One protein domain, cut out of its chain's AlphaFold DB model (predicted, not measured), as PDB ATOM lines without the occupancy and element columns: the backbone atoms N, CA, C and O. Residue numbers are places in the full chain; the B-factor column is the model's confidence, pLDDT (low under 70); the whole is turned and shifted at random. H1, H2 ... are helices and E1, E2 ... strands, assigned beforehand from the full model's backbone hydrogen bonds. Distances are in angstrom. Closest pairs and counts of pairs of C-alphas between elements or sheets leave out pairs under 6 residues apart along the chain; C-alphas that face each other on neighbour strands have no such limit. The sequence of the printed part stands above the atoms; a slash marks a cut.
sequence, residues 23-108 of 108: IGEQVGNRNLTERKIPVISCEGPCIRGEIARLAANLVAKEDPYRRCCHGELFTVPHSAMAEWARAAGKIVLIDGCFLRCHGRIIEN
ATOM      1  N   ILE A  23      23.256 -17.488 -11.458       97.44
ATOM      2  CA  ILE A  23      24.652 -17.571 -11.015       97.44
ATOM      3  C   ILE A  23      25.188 -16.184 -10.651       97.44
ATOM      4  O   ILE A  23      25.857 -16.043  -9.629       97.44
ATOM      5  N   GLY A  24      24.866 -15.164 -11.451       96.88
ATOM      6  CA  GLY A  24      25.238 -13.776 -11.189       96.88
ATOM      7  C   GLY A  24      24.681 -13.269  -9.863       96.88
ATOM      8  O   GLY A  24      25.423 -12.727  -9.047       96.88
ATOM      9  N   GLU A  25      23.407 -13.555  -9.595       98.06
ATOM     10  CA  GLU A  25      22.744 -13.215  -8.334       98.06
ATOM     11  C   GLU A  25      23.393 -13.919  -7.135       98.06
ATOM     12  O   GLU A  25      23.696 -13.284  -6.125       98.06
ATOM     13  N   GLN A  26      23.653 -15.224  -7.237       98.38
ATOM     14  CA  GLN A  26      24.259 -15.983  -6.143       98.38
ATOM     15  C   GLN A  26      25.693 -15.522  -5.847       98.38
ATOM     16  O   GLN A  26      26.057 -15.311  -4.688       98.38
ATOM     17  N   VAL A  27      26.517 -15.382  -6.889       97.81
ATOM     18  CA  VAL A  27      27.929 -15.000  -6.761       97.81
ATOM     19  C   VAL A  27      28.059 -13.543  -6.330       97.81
ATOM     20  O   VAL A  27      28.848 -13.256  -5.431       97.81
ATOM     21  N   GLY A  28      27.265 -12.641  -6.913       97.75
ATOM     22  CA  GLY A  28      27.245 -11.223  -6.563       97.75
ATOM     23  C   GLY A  28      26.901 -11.002  -5.093       97.75
ATOM     24  O   GLY A  28      27.695 -10.407  -4.369       97.75
ATOM     25  N   ASN A  29      25.791 -11.574  -4.609       98.44
ATOM     26  CA  ASN A  29      25.377 -11.441  -3.206       98.44
ATOM     27  C   ASN A  29      26.411 -12.012  -2.223       98.44
ATOM     28  O   ASN A  29      26.707 -11.394  -1.194       98.44
ATOM     29  N   ARG A  30      26.993 -13.179  -2.540       98.50
ATOM     30  CA  ARG A  30      28.053 -13.778  -1.718       98.50
ATOM     31  C   ARG A  30      29.265 -12.856  -1.638       98.50
ATOM     32  O   ARG A  30      29.719 -12.534  -0.546       98.50
ATOM     33  N   ASN A  31      29.773 -12.419  -2.785       98.31
ATOM     34  CA  ASN A  31      30.988 -11.619  -2.850       98.31
ATOM     35  C   ASN A  31      30.801 -10.211  -2.268       98.31
ATOM     36  O   ASN A  31      31.741  -9.682  -1.675       98.31
ATOM     37  N   LEU A  32      29.599  -9.640  -2.379       97.75
ATOM     38  CA  LEU A  32      29.212  -8.405  -1.702       97.75
ATOM     39  C   LEU A  32      29.283  -8.571  -0.177       97.75
ATOM     40  O   LEU A  32      29.939  -7.783   0.502       97.75
ATOM     41  N   THR A  33      28.675  -9.636   0.352       98.19
ATOM     42  CA  THR A  33      28.664  -9.939   1.795       98.19
ATOM     43  C   THR A  33      30.072 -10.212   2.331       98.19
ATOM     44  O   THR A  33      30.463  -9.697   3.376       98.19
ATOM     45  N   GLU A  34      30.862 -10.993   1.594       98.00
ATOM     46  CA  GLU A  34      32.236 -11.354   1.953       98.00
ATOM     47  C   GLU A  34      33.264 -10.256   1.629       98.00
ATOM     48  O   GLU A  34      34.457 -10.448   1.871       98.00
ATOM     49  N   ARG A  35      32.825  -9.113   1.078       97.44
ATOM     50  CA  ARG A  35      33.673  -7.973   0.685       97.44
ATOM     51  C   ARG A  35      34.839  -8.372  -0.228       97.44
ATOM     52  O   ARG A  35      35.973  -7.928  -0.048       97.44
ATOM     53  N   LYS A  36      34.569  -9.237  -1.209       98.56
ATOM     54  CA  LYS A  36      35.563  -9.645  -2.212       98.56
ATOM     55  C   LYS A  36      35.851  -8.511  -3.190       98.56
ATOM     56  O   LYS A  36      35.004  -7.653  -3.434       98.56
ATOM     57  N   ILE A  37      37.038  -8.546  -3.790       98.50
ATOM     58  CA  ILE A  37      37.475  -7.587  -4.804       98.50
ATOM     59  C   ILE A  37      37.138  -8.146  -6.195       98.50
ATOM     60  O   ILE A  37      37.651  -9.209  -6.558       98.50
ATOM     61  N   PRO A  38      36.300  -7.466  -6.993       97.94
ATOM     62  CA  PRO A  38      35.972  -7.890  -8.343       97.94
ATOM     63  C   PRO A  38      37.191  -7.801  -9.263       97.94
ATOM     64  O   PRO A  38      37.956  -6.834  -9.249       97.94
ATOM     65  N   VAL A  39      37.340  -8.830 -10.090       98.00
ATOM     66  CA  VAL A  39      38.333  -8.944 -11.153       98.00
ATOM     67  C   VAL A  39      37.606  -8.970 -12.484       98.00
ATOM     68  O   VAL A  39      36.775  -9.848 -12.743       98.00
ATOM     69  N   ILE A  40      37.962  -8.018 -13.331       96.31
ATOM     70  CA  ILE A  40      37.417  -7.816 -14.664       96.31
ATOM     71  C   ILE A  40      38.569  -7.939 -15.674       96.31
ATOM     72  O   ILE A  40      39.716  -7.609 -15.370       96.31
ATOM     73  N   SER A  41      38.293  -8.422 -16.885       96.56
ATOM     74  CA  SER A  41      39.280  -8.518 -17.969       96.56
ATOM     75  C   SER A  41      38.761  -7.944 -19.275       96.56
ATOM     76  O   SER A  41      37.563  -7.762 -19.450       96.56
ATOM     77  N   CYS A  42      39.657  -7.682 -20.222       96.19
ATOM     78  CA  CYS A  42      39.285  -7.520 -21.624       96.19
ATOM     79  C   CYS A  42      38.511  -8.755 -22.120       96.19
ATOM     80  O   CYS A  42      39.039  -9.863 -22.104       96.19
ATOM     81  N   GLU A  43      37.287  -8.539 -22.601       93.19
ATOM     82  CA  GLU A  43      36.405  -9.580 -23.157       93.19
ATOM     83  C   GLU A  43      36.373  -9.555 -24.700       93.19
ATOM     84  O   GLU A  43      35.491 -10.127 -25.333       93.19
ATOM     85  N   GLY A  44      37.333  -8.868 -25.331       92.12
ATOM     86  CA  GLY A  44      37.431  -8.791 -26.788       92.12
ATOM     87  C   GLY A  44      37.784 -10.141 -27.441       92.12
ATOM     88  O   GLY A  44      38.439 -10.978 -26.817       92.12
ATOM     89  N   PRO A  45      37.430 -10.348 -28.723       93.31
ATOM     90  CA  PRO A  45      37.576 -11.643 -29.396       93.31
ATOM     91  C   PRO A  45      39.007 -11.964 -29.859       93.31
ATOM     92  O   PRO A  45      39.278 -13.077 -30.298       93.31
ATOM     93  N   CYS A  46      39.938 -11.005 -29.813       95.88
ATOM     94  CA  CYS A  46      41.320 -11.260 -30.216       95.88
ATOM     95  C   CYS A  46      42.081 -12.065 -29.149       95.88
ATOM     96  O   CYS A  46      41.692 -12.114 -27.982       95.88
ATOM     97  N   ILE A  47      43.236 -12.629 -29.520       97.06
ATOM     98  CA  ILE A  47      44.071 -13.439 -28.612       97.06
ATOM     99  C   ILE A  47      44.430 -12.719 -27.304       97.06
ATOM    100  O   ILE A  47      44.570 -13.333 -26.252       97.06
ATOM    101  N   ARG A  48      44.535 -11.389 -27.347       96.81
ATOM    102  CA  ARG A  48      44.821 -10.571 -26.166       96.81
ATOM    103  C   ARG A  48      43.676 -10.584 -25.152       96.81
ATOM    104  O   ARG A  48      43.946 -10.533 -23.957       96.81
ATOM    105  N   GLY A  49      42.426 -10.663 -25.610       96.38
ATOM    106  CA  GLY A  49      41.260 -10.824 -24.740       96.38
ATOM    107  C   GLY A  49      41.198 -12.220 -24.123       96.38
ATOM    108  O   GLY A  49      40.985 -12.348 -22.923       96.38
ATOM    109  N   GLU A  50      41.489 -13.272 -24.893       97.00
ATOM    110  CA  GLU A  50      41.611 -14.641 -24.358       97.00
ATOM    111  C   GLU A  50      42.674 -14.725 -23.248       97.00
ATOM    112  O   GLU A  50      42.393 -15.179 -22.141       97.00
ATOM    113  N   ILE A  51      43.876 -14.197 -23.500       97.81
ATOM    114  CA  ILE A  51      44.951 -14.169 -22.499       97.81
ATOM    115  C   ILE A  51      44.535 -13.356 -21.265       97.81
ATOM    116  O   ILE A  51      44.787 -13.788 -20.141       97.81
ATOM    117  N   ALA A  52      43.866 -12.211 -21.446       98.00
ATOM    118  CA  ALA A  52      43.367 -11.408 -20.330       98.00
ATOM    119  C   ALA A  52      42.329 -12.169 -19.489       98.00
ATOM    120  O   ALA A  52      42.390 -12.118 -18.259       98.00
ATOM    121  N   ARG A  53      41.422 -12.928 -20.121       97.94
ATOM    122  CA  ARG A  53      40.454 -13.783 -19.417       97.94
ATOM    123  C   ARG A  53      41.145 -14.876 -18.609       97.94
ATOM    124  O   ARG A  53      40.769 -15.089 -17.455       97.94
ATOM    125  N   LEU A  54      42.165 -15.529 -19.163       98.12
ATOM    126  CA  LEU A  54      42.958 -16.527 -18.438       98.12
ATOM    127  C   LEU A  54      43.706 -15.900 -17.255       98.12
ATOM    128  O   LEU A  54      43.620 -16.413 -16.140       98.12
ATOM    129  N   ALA A  55      44.368 -14.761 -17.464       98.44
ATOM    130  CA  ALA A  55      45.064 -14.034 -16.406       98.44
ATOM    131  C   ALA A  55      44.111 -13.625 -15.271       98.44
ATOM    132  O   ALA A  55      44.406 -13.865 -14.101       98.44
ATOM    133  N   ALA A  56      42.932 -13.090 -15.593       98.31
ATOM    134  CA  ALA A  56      41.947 -12.706 -14.585       98.31
ATOM    135  C   ALA A  56      41.384 -13.918 -13.830       98.31
ATOM    136  O   ALA A  56      41.105 -13.817 -12.637       98.31
ATOM    137  N   ASN A  57      41.265 -15.082 -14.480       98.19
ATOM    138  CA  ASN A  57      40.904 -16.328 -13.800       98.19
ATOM    139  C   ASN A  57      41.992 -16.808 -12.840       98.19
ATOM    140  O   ASN A  57      41.655 -17.351 -11.795       98.19
ATOM    141  N   LEU A  58      43.271 -16.617 -13.169       98.62
ATOM    142  CA  LEU A  58      44.370 -16.931 -12.256       98.62
ATOM    143  C   LEU A  58      44.360 -16.000 -11.041       98.62
ATOM    144  O   LEU A  58      44.391 -16.489  -9.919       98.62
ATOM    145  N   VAL A  59      44.222 -14.687 -11.254       98.50
ATOM    146  CA  VAL A  59      44.126 -13.702 -10.161       98.50
ATOM    147  C   VAL A  59      42.940 -14.001  -9.242       98.50
ATOM    148  O   VAL A  59      43.080 -13.970  -8.026       98.50
ATOM    149  N   ALA A  60      41.782 -14.349  -9.805       98.25
ATOM    150  CA  ALA A  60      40.566 -14.623  -9.040       98.25
ATOM    151  C   ALA A  60      40.597 -15.915  -8.194       98.25
ATOM    152  O   ALA A  60      39.627 -16.193  -7.486       98.25
ATOM    153  N   LYS A  61      41.665 -16.724  -8.271       97.81
ATOM    154  CA  LYS A  61      41.867 -17.864  -7.359       97.81
ATOM    155  C   LYS A  61      42.363 -17.419  -5.988       97.81
ATOM    156  O   LYS A  61      42.079 -18.093  -5.001       97.81
ATOM    157  N   GLU A  62      43.056 -16.289  -5.928       98.50
ATOM    158  CA  GLU A  62      43.641 -15.767  -4.699       98.50
ATOM    159  C   GLU A  62      42.617 -14.958  -3.899       98.50
ATOM    160  O   GLU A  62      41.740 -14.294  -4.453       98.50
ATOM    161  N   ASP A  63      42.712 -14.997  -2.572       97.31
ATOM    162  CA  ASP A  63      41.900 -14.132  -1.717       97.31
ATOM    163  C   ASP A  63      42.470 -12.696  -1.700       97.31
ATOM    164  O   ASP A  63      43.692 -12.537  -1.665       97.31
ATOM    165  N   PRO A  64      41.638 -11.633  -1.737       97.62
ATOM    166  CA  PRO A  64      40.170 -11.607  -1.739       97.62
ATOM    167  C   PRO A  64      39.540 -11.460  -3.140       97.62
ATOM    168  O   PRO A  64      38.436 -10.935  -3.267       97.62
ATOM    169  N   TYR A  65      40.217 -11.872  -4.211       98.69
ATOM    170  CA  TYR A  65      39.848 -11.549  -5.593       98.69
ATOM    171  C   TYR A  65      38.833 -12.528  -6.190       98.69
ATOM    172  O   TYR A  65      38.995 -13.736  -6.075       98.69
ATOM    173  N   ARG A  66      37.793 -12.051  -6.885       98.44
ATOM    174  CA  ARG A  66      36.796 -12.916  -7.550       98.44
ATOM    175  C   ARG A  66      36.390 -12.375  -8.914       98.44
ATOM    176  O   ARG A  66      36.359 -11.170  -9.117       98.44
ATOM    177  N   ARG A  67      36.051 -13.257  -9.860       97.94
ATOM    178  CA  ARG A  67      35.587 -12.844 -11.196       97.94
ATOM    179  C   ARG A  67      34.258 -12.099 -11.110       97.94
ATOM    180  O   ARG A  67      33.331 -12.577 -10.464       97.94
ATOM    181  N   CYS A  68      34.171 -10.979 -11.820       96.94
ATOM    182  CA  CYS A  68      32.934 -10.239 -12.041       96.94
ATOM    183  C   CYS A  68      32.499 -10.375 -13.508       96.94
ATOM    184  O   CYS A  68      33.330 -10.313 -14.417       96.94
ATOM    185  N   CYS A  69      31.201 -10.589 -13.741       95.81
ATOM    186  CA  CYS A  69      30.647 -10.735 -15.086       95.81
ATOM    187  C   CYS A  69      30.612  -9.378 -15.803       95.81
ATOM    188  O   CYS A  69      29.981  -8.440 -15.322       95.81
ATOM    189  N   HIS A  70      31.258  -9.290 -16.968       92.56
ATOM    190  CA  HIS A  70      31.245  -8.089 -17.808       92.56
ATOM    191  C   HIS A  70      29.842  -7.771 -18.337       92.56
ATOM    192  O   HIS A  70      29.409  -6.628 -18.276       92.56
ATOM    193  N   GLY A  71      29.114  -8.783 -18.822       92.88
ATOM    194  CA  GLY A  71      27.781  -8.585 -19.392       92.88
ATOM    195  C   GLY A  71      26.803  -8.009 -18.369       92.88
ATOM    196  O   GLY A  71      26.231  -6.951 -18.601       92.88
ATOM    197  N   GLU A  72      26.672  -8.655 -17.208       95.00
ATOM    198  CA  GLU A  72      25.757  -8.193 -16.155       95.00
ATOM    199  C   GLU A  72      26.112  -6.803 -15.622       95.00
ATOM    200  O   GLU A  72      25.207  -6.045 -15.284       95.00
ATOM    201  N   LEU A  73      27.401  -6.440 -15.605       91.25
ATOM    202  CA  LEU A  73      27.842  -5.113 -15.180       91.25
ATOM    203  C   LEU A  73      27.227  -3.990 -16.034       91.25
ATOM    204  O   LEU A  73      26.834  -2.965 -15.481       91.25
ATOM    205  N   PHE A  74      27.120  -4.190 -17.353       89.81
ATOM    206  CA  PHE A  74      26.666  -3.155 -18.291       89.81
ATOM    207  C   PHE A  74      25.208  -3.297 -18.728       89.81
ATOM    208  O   PHE A  74      24.540  -2.289 -18.940       89.81
ATOM    209  N   THR A  75      24.697  -4.520 -18.873       93.88
ATOM    210  CA  THR A  75      23.358  -4.762 -19.446       93.88
ATOM    211  C   THR A  75      22.302  -5.110 -18.400       93.88
ATOM    212  O   THR A  75      21.106  -5.085 -18.699       93.88
ATOM    213  N   VAL A  76      22.718  -5.400 -17.159       95.88
ATOM    214  CA  VAL A  76      21.824  -5.732 -16.039       95.88
ATOM    215  C   VAL A  76      22.205  -4.897 -14.808       95.88
ATOM    216  O   VAL A  76      22.649  -5.435 -13.789       95.88
ATOM    217  N   PRO A  77      22.030  -3.562 -14.856       90.31
ATOM    218  CA  PRO A  77      22.517  -2.662 -13.812       90.31
ATOM    219  C   PRO A  77      21.887  -2.917 -12.439       90.31
ATOM    220  O   PRO A  77      22.455  -2.491 -11.443       90.31
ATOM    221  N   HIS A  78      20.756  -3.621 -12.355       93.75
ATOM    222  CA  HIS A  78      20.088  -3.985 -11.100       93.75
ATOM    223  C   HIS A  78      20.470  -5.380 -10.568       93.75
ATOM    224  O   HIS A  78      19.842  -5.857  -9.623       93.75
ATOM    225  N   SER A  79      21.438  -6.057 -11.194       96.56
ATOM    226  CA  SER A  79      21.930  -7.360 -10.736       96.56
ATOM    227  C   SER A  79      22.784  -7.230  -9.475       96.56
ATOM    228  O   SER A  79      23.489  -6.231  -9.288       96.56
ATOM    229  N   ALA A  80      22.810  -8.285  -8.658       97.50
ATOM    230  CA  ALA A  80      23.711  -8.346  -7.502       97.50
ATOM    231  C   ALA A  80      25.194  -8.269  -7.916       97.50
ATOM    232  O   ALA A  80      26.041  -7.803  -7.157       97.50
ATOM    233  N   MET A  81      25.525  -8.713  -9.134       97.25
ATOM    234  CA  MET A  81      26.872  -8.620  -9.697       97.25
ATOM    235  C   MET A  81      27.279  -7.162  -9.951       97.25
ATOM    236  O   MET A  81      28.365  -6.742  -9.547       97.25
ATOM    237  N   ALA A  82      26.401  -6.377 -10.586       95.50
ATOM    238  CA  ALA A  82      26.637  -4.958 -10.834       95.50
ATOM    239  C   ALA A  82      26.669  -4.150  -9.525       95.50
ATOM    240  O   ALA A  82      27.490  -3.245  -9.371       95.50
ATOM    241  N   GLU A  83      25.808  -4.491  -8.561       96.62
ATOM    242  CA  GLU A  83      25.835  -3.898  -7.221       96.62
ATOM    243  C   GLU A  83      27.154  -4.182  -6.497       96.62
ATOM    244  O   GLU A  83      27.794  -3.246  -6.020       96.62
ATOM    245  N   TRP A  84      27.603  -5.439  -6.480       97.56
ATOM    246  CA  TRP A  84      28.885  -5.812  -5.888       97.56
ATOM    247  C   TRP A  84      30.049  -5.029  -6.499       97.56
ATOM    248  O   TRP A  84      30.854  -4.466  -5.757       97.56
ATOM    249  N   ALA A  85      30.114  -4.933  -7.829       95.19
ATOM    250  CA  ALA A  85      31.171  -4.190  -8.507       95.19
ATOM    251  C   ALA A  85      31.214  -2.711  -8.084       95.19
ATOM    252  O   ALA A  85      32.291  -2.193  -7.790       95.19
ATOM    253  N   ARG A  86      30.051  -2.051  -7.988       93.56
ATOM    254  CA  ARG A  86      29.952  -0.648  -7.549       93.56
ATOM    255  C   ARG A  86      30.280  -0.464  -6.065       93.56
ATOM    256  O   ARG A  86      30.882   0.539  -5.696       93.56
ATOM    257  N   ALA A  87      29.911  -1.423  -5.218       95.50
ATOM    258  CA  ALA A  87      30.113  -1.347  -3.771       95.50
ATOM    259  C   ALA A  87      31.529  -1.746  -3.310       95.50
ATOM    260  O   ALA A  87      31.924  -1.404  -2.197       95.50
ATOM    261  N   ALA A  88      32.306  -2.464  -4.131       94.19
ATOM    262  CA  ALA A  88      33.573  -3.073  -3.716       94.19
ATOM    263  C   ALA A  88      34.690  -2.077  -3.340       94.19
ATOM    264  O   ALA A  88      35.709  -2.495  -2.789       94.19
ATOM    265  N   GLY A  89      34.555  -0.783  -3.662       91.81
ATOM    266  CA  GLY A  89      35.536   0.279  -3.370       91.81
ATOM    267  C   GLY A  89      36.883   0.149  -4.101       91.81
ATOM    268  O   GLY A  89      37.640   1.112  -4.191       91.81
ATOM    269  N   LYS A  90      37.185  -1.033  -4.646       94.50
ATOM    270  CA  LYS A  90      38.355  -1.353  -5.454       94.50
ATOM    271  C   LYS A  90      37.982  -2.423  -6.473       94.50
ATOM    272  O   LYS A  90      37.307  -3.389  -6.137       94.50
ATOM    273  N   ILE A  91      38.498  -2.281  -7.688       95.00
ATOM    274  CA  ILE A  91      38.358  -3.257  -8.772       95.00
ATOM    275  C   ILE A  91      39.749  -3.572  -9.322       95.00
ATOM    276  O   ILE A  91      40.594  -2.683  -9.434       95.00
ATOM    277  N   VAL A  92      40.001  -4.836  -9.662       96.88
ATOM    278  CA  VAL A  92      41.168  -5.233 -10.460       96.88
ATOM    279  C   VAL A  92      40.728  -5.384 -11.908       96.88
ATOM    280  O   VAL A  92      39.874  -6.211 -12.216       96.88
ATOM    281  N   LEU A  93      41.336  -4.613 -12.805       95.88
ATOM    282  CA  LEU A  93      41.105  -4.719 -14.238       95.88
ATOM    283  C   LEU A  93      42.362  -5.219 -14.953       95.88
ATOM    284  O   LEU A  93      43.452  -4.689 -14.747       95.88
ATOM    285  N   ILE A  94      42.188  -6.193 -15.845       96.94
ATOM    286  CA  ILE A  94      43.235  -6.674 -16.750       96.94
ATOM    287  C   ILE A  94      42.871  -6.318 -18.192       96.94
ATOM    288  O   ILE A  94      42.115  -7.028 -18.861       96.94
ATOM    289  N   ASP A  95      43.438  -5.223 -18.693       95.06
ATOM    290  CA  ASP A  95      43.374  -4.883 -20.112       95.06
ATOM    291  C   ASP A  95      44.332  -5.766 -20.925       95.06
ATOM    292  O   ASP A  95      45.502  -5.938 -20.587       95.06
ATOM    293  N   GLY A  96      43.845  -6.313 -22.041       94.38
ATOM    294  CA  GLY A  96      44.646  -7.191 -22.900       94.38
ATOM    295  C   GLY A  96      45.603  -6.445 -23.841       94.38
ATOM    296  O   GLY A  96      46.526  -7.040 -24.403       94.38
ATOM    297  N   CYS A  97      45.390  -5.148 -24.075       94.12
ATOM    298  CA  CYS A  97      46.188  -4.370 -25.017       94.12
ATOM    299  C   CYS A  97      46.281  -2.891 -24.632       94.12
ATOM    300  O   CYS A  97      45.598  -2.399 -23.738       94.12
ATOM    301  N   PHE A  98      47.113  -2.174 -25.381       91.56
ATOM    302  CA  PHE A  98      47.396  -0.759 -25.182       91.56
ATOM    303  C   PHE A  98      46.196   0.178 -25.398       91.56
ATOM    304  O   PHE A  98      46.249   1.322 -24.967       91.56
ATOM    305  N   LEU A  99      45.110  -0.290 -26.028       90.00
ATOM    306  CA  LEU A  99      43.901   0.518 -26.231       90.00
ATOM    307  C   LEU A  99      43.106   0.749 -24.941       90.00
ATOM    308  O   LEU A  99      42.268   1.652 -24.914       90.00
ATOM    309  N   ARG A 100      43.322  -0.082 -23.909       90.56
ATOM    310  CA  ARG A 100      42.652   0.017 -22.602       90.56
ATOM    311  C   ARG A 100      41.134   0.214 -22.704       90.56
ATOM    312  O   ARG A 100      40.563   1.058 -22.017       90.56
ATOM    313  N   CYS A 101      40.482  -0.485 -23.639       89.38
ATOM    314  CA  CYS A 101      39.072  -0.237 -23.954       89.38
ATOM    315  C   CYS A 101      38.191  -0.434 -22.724       89.38
ATOM    316  O   CYS A 101      37.330   0.388 -22.451       89.38
ATOM    317  N   HIS A 102      38.432  -1.503 -21.965       89.44
ATOM    318  CA  HIS A 102      37.606  -1.803 -20.810       89.44
ATOM    319  C   HIS A 102      37.885  -0.836 -19.657       89.44
ATOM    320  O   HIS A 102      36.944  -0.399 -19.004       89.44
ATOM    321  N   GLY A 103      39.151  -0.439 -19.472       89.50
ATOM    322  CA  GLY A 103      39.543   0.578 -18.493       89.50
ATOM    323  C   GLY A 103      38.824   1.893 -18.718       89.50
ATOM    324  O   GLY A 103      38.166   2.386 -17.812       89.50
ATOM    325  N   ARG A 104      38.844   2.389 -19.958       88.19
ATOM    326  CA  ARG A 104      38.144   3.624 -20.326       88.19
ATOM    327  C   ARG A 104      36.627   3.535 -20.167       88.19
ATOM    328  O   ARG A 104      36.004   4.552 -19.908       88.19
ATOM    329  N   ILE A 105      36.026   2.351 -20.320       87.31
ATOM    330  CA  ILE A 105      34.583   2.168 -20.108       87.31
ATOM    331  C   ILE A 105      34.232   2.277 -18.614       87.31
ATOM    332  O   ILE A 105      33.256   2.940 -18.281       87.31
ATOM    333  N   ILE A 106      35.015   1.663 -17.716       86.75
ATOM    334  CA  ILE A 106      34.701   1.614 -16.271       86.75
ATOM    335  C   ILE A 106      35.184   2.829 -15.464       86.75
ATOM    336  O   ILE A 106      34.855   2.930 -14.288       86.75
ATOM    337  N   GLU A 107      35.996   3.711 -16.051       81.38
ATOM    338  CA  GLU A 107      36.485   4.951 -15.418       81.38
ATOM    339  C   GLU A 107      35.405   6.065 -15.328       81.38
ATOM    340  O   GLU A 107      35.710   7.147 -14.830       81.38
ATOM    341  N   ASN A 108      34.165   5.810 -15.774       63.00
ATOM    342  CA  ASN A 108      33.030   6.754 -15.771       63.00
ATOM    343  C   ASN A 108      32.033   6.470 -14.641       63.00
ATOM    344  O   ASN A 108      31.347   7.429 -14.226       63.00
TER     345      ASN A 108
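Overview. This is residues 23 to 108 of the 108 residues of an uncharacterized protein of bacterium (UniProt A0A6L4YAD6). A small sheet of three short parallel strands runs through the core, with E1 between E2 and E3; the longest helix, H2, packs along one face of it, and the other four helices gather on the side away from H2. There H1 and H4 lie side by side, H3 is set crosswise to H4, and the short H5 sits by itself near E1 and E3, at the end of the printed part. The printed part has 86 residues, with five named helices and three named strands in the order H1 E1 H2 E2 H3 H4 E3 H5; the sheet runs E2 E1 E3, all parallel. The class is mostly helix, with 44 residues in helices and 11 in strands. The whole is compact, with a radius of gyration of the C-alphas of 12.2 A, and its C-alphas span 33 by 26 by 22 A.

Arrangement. H1, residues 23 to 33, touches H4, residues 80 to 87, with the closest C-alphas, those of Gly 28 and Met 81, 4.1 A apart. They run the same way at a shallow tilt of 33 degrees, only just short of steep. H1 only grazes the sheet, with its residues 27 to 32. E1, residues 37 to 41, is the inner strand, and its pairing is staggered: residues 37 to 39 pair with E2, residues 65 to 67, and residues 39 to 41 with E3, residues 92 to 94. E2 and E1 are parallel, with directions 46 degrees apart; N 39 and O 66 are within hydrogen-bond range at 2.7 A, as are N 66 and O 37 at 2.9 A. E1 and E3 are parallel at 13 degrees, with N 40 and O 92 within range at 2.9 A. The edge strands E2 and E3 are apart, but only just, with their closest C-alphas 8.1 A apart. H2, residues 47 to 59, is on the sheet at a height of 6.9 A over the sheet and lies over E1; on the local plane its line stands at 5 degrees to that of E1, along the strands. The closest C-alphas of E1 and H2 are those of Ser 41 and Ala 52, 5.5 A apart. H2 and the sheet make two layers, a helix on one face of a sheet. E1, H2 and E2 form a strand-helix-strand unit, two parallel neighbour strands with a helix between them along the chain, and its crossover is right-handed. H3, residues 70 to 75, touches H4 about perpendicular, at 84 degrees, with the C-alphas of Leu 73 and Ala 82 closest at 4.5 A. H3 is only just not on the sheet, with 4 pairs of C-alphas within 10 A. E2, H3, H4 and E3 form a split unit, with E1 between its two strands in the sheet, and its crossover is right-handed too. H4 only grazes the sheet with its residues 81 to 87, and H5, residues 101 to 106, only grazes it with its residues 102 to 106. H5 touches no helix, and H2 touches none. In H1, H2, H3, H4 and H5 every O i to N i+4 pair is within hydrogen-bond range.

Along the chain. H1 begins at C-alpha 23, at (24.652, -17.571, -11.015), and is 15.4 A long from first to last C-alpha. E1 follows at residues 37 to 41, 13.3 A long, and H2 at residues 47 to 59, 18.5 A long, beginning at C-alpha 47, at (44.071, -13.439, -28.612). E2 holds residues 65 to 67, H3 residues 70 to 75, and H4 residues 80 to 87, 10.2 A long. E3 holds residues 92 to 94, and H5, residues 101 to 106, ends at C-alpha 106, at (34.701, 1.614, -16.271).

Size, cuts and confidence. The two C-alphas farthest apart are those of Thr 33 and Cys 46, at 34.4 A. The printed part has no cut, and it ends at residue 108, the chain's last. No link is long: six are tight, and E3 to H5, with 6 residues, is short but not tight. The mean pLDDT of the printed part is 95.1, and residue 108 alone is under 70.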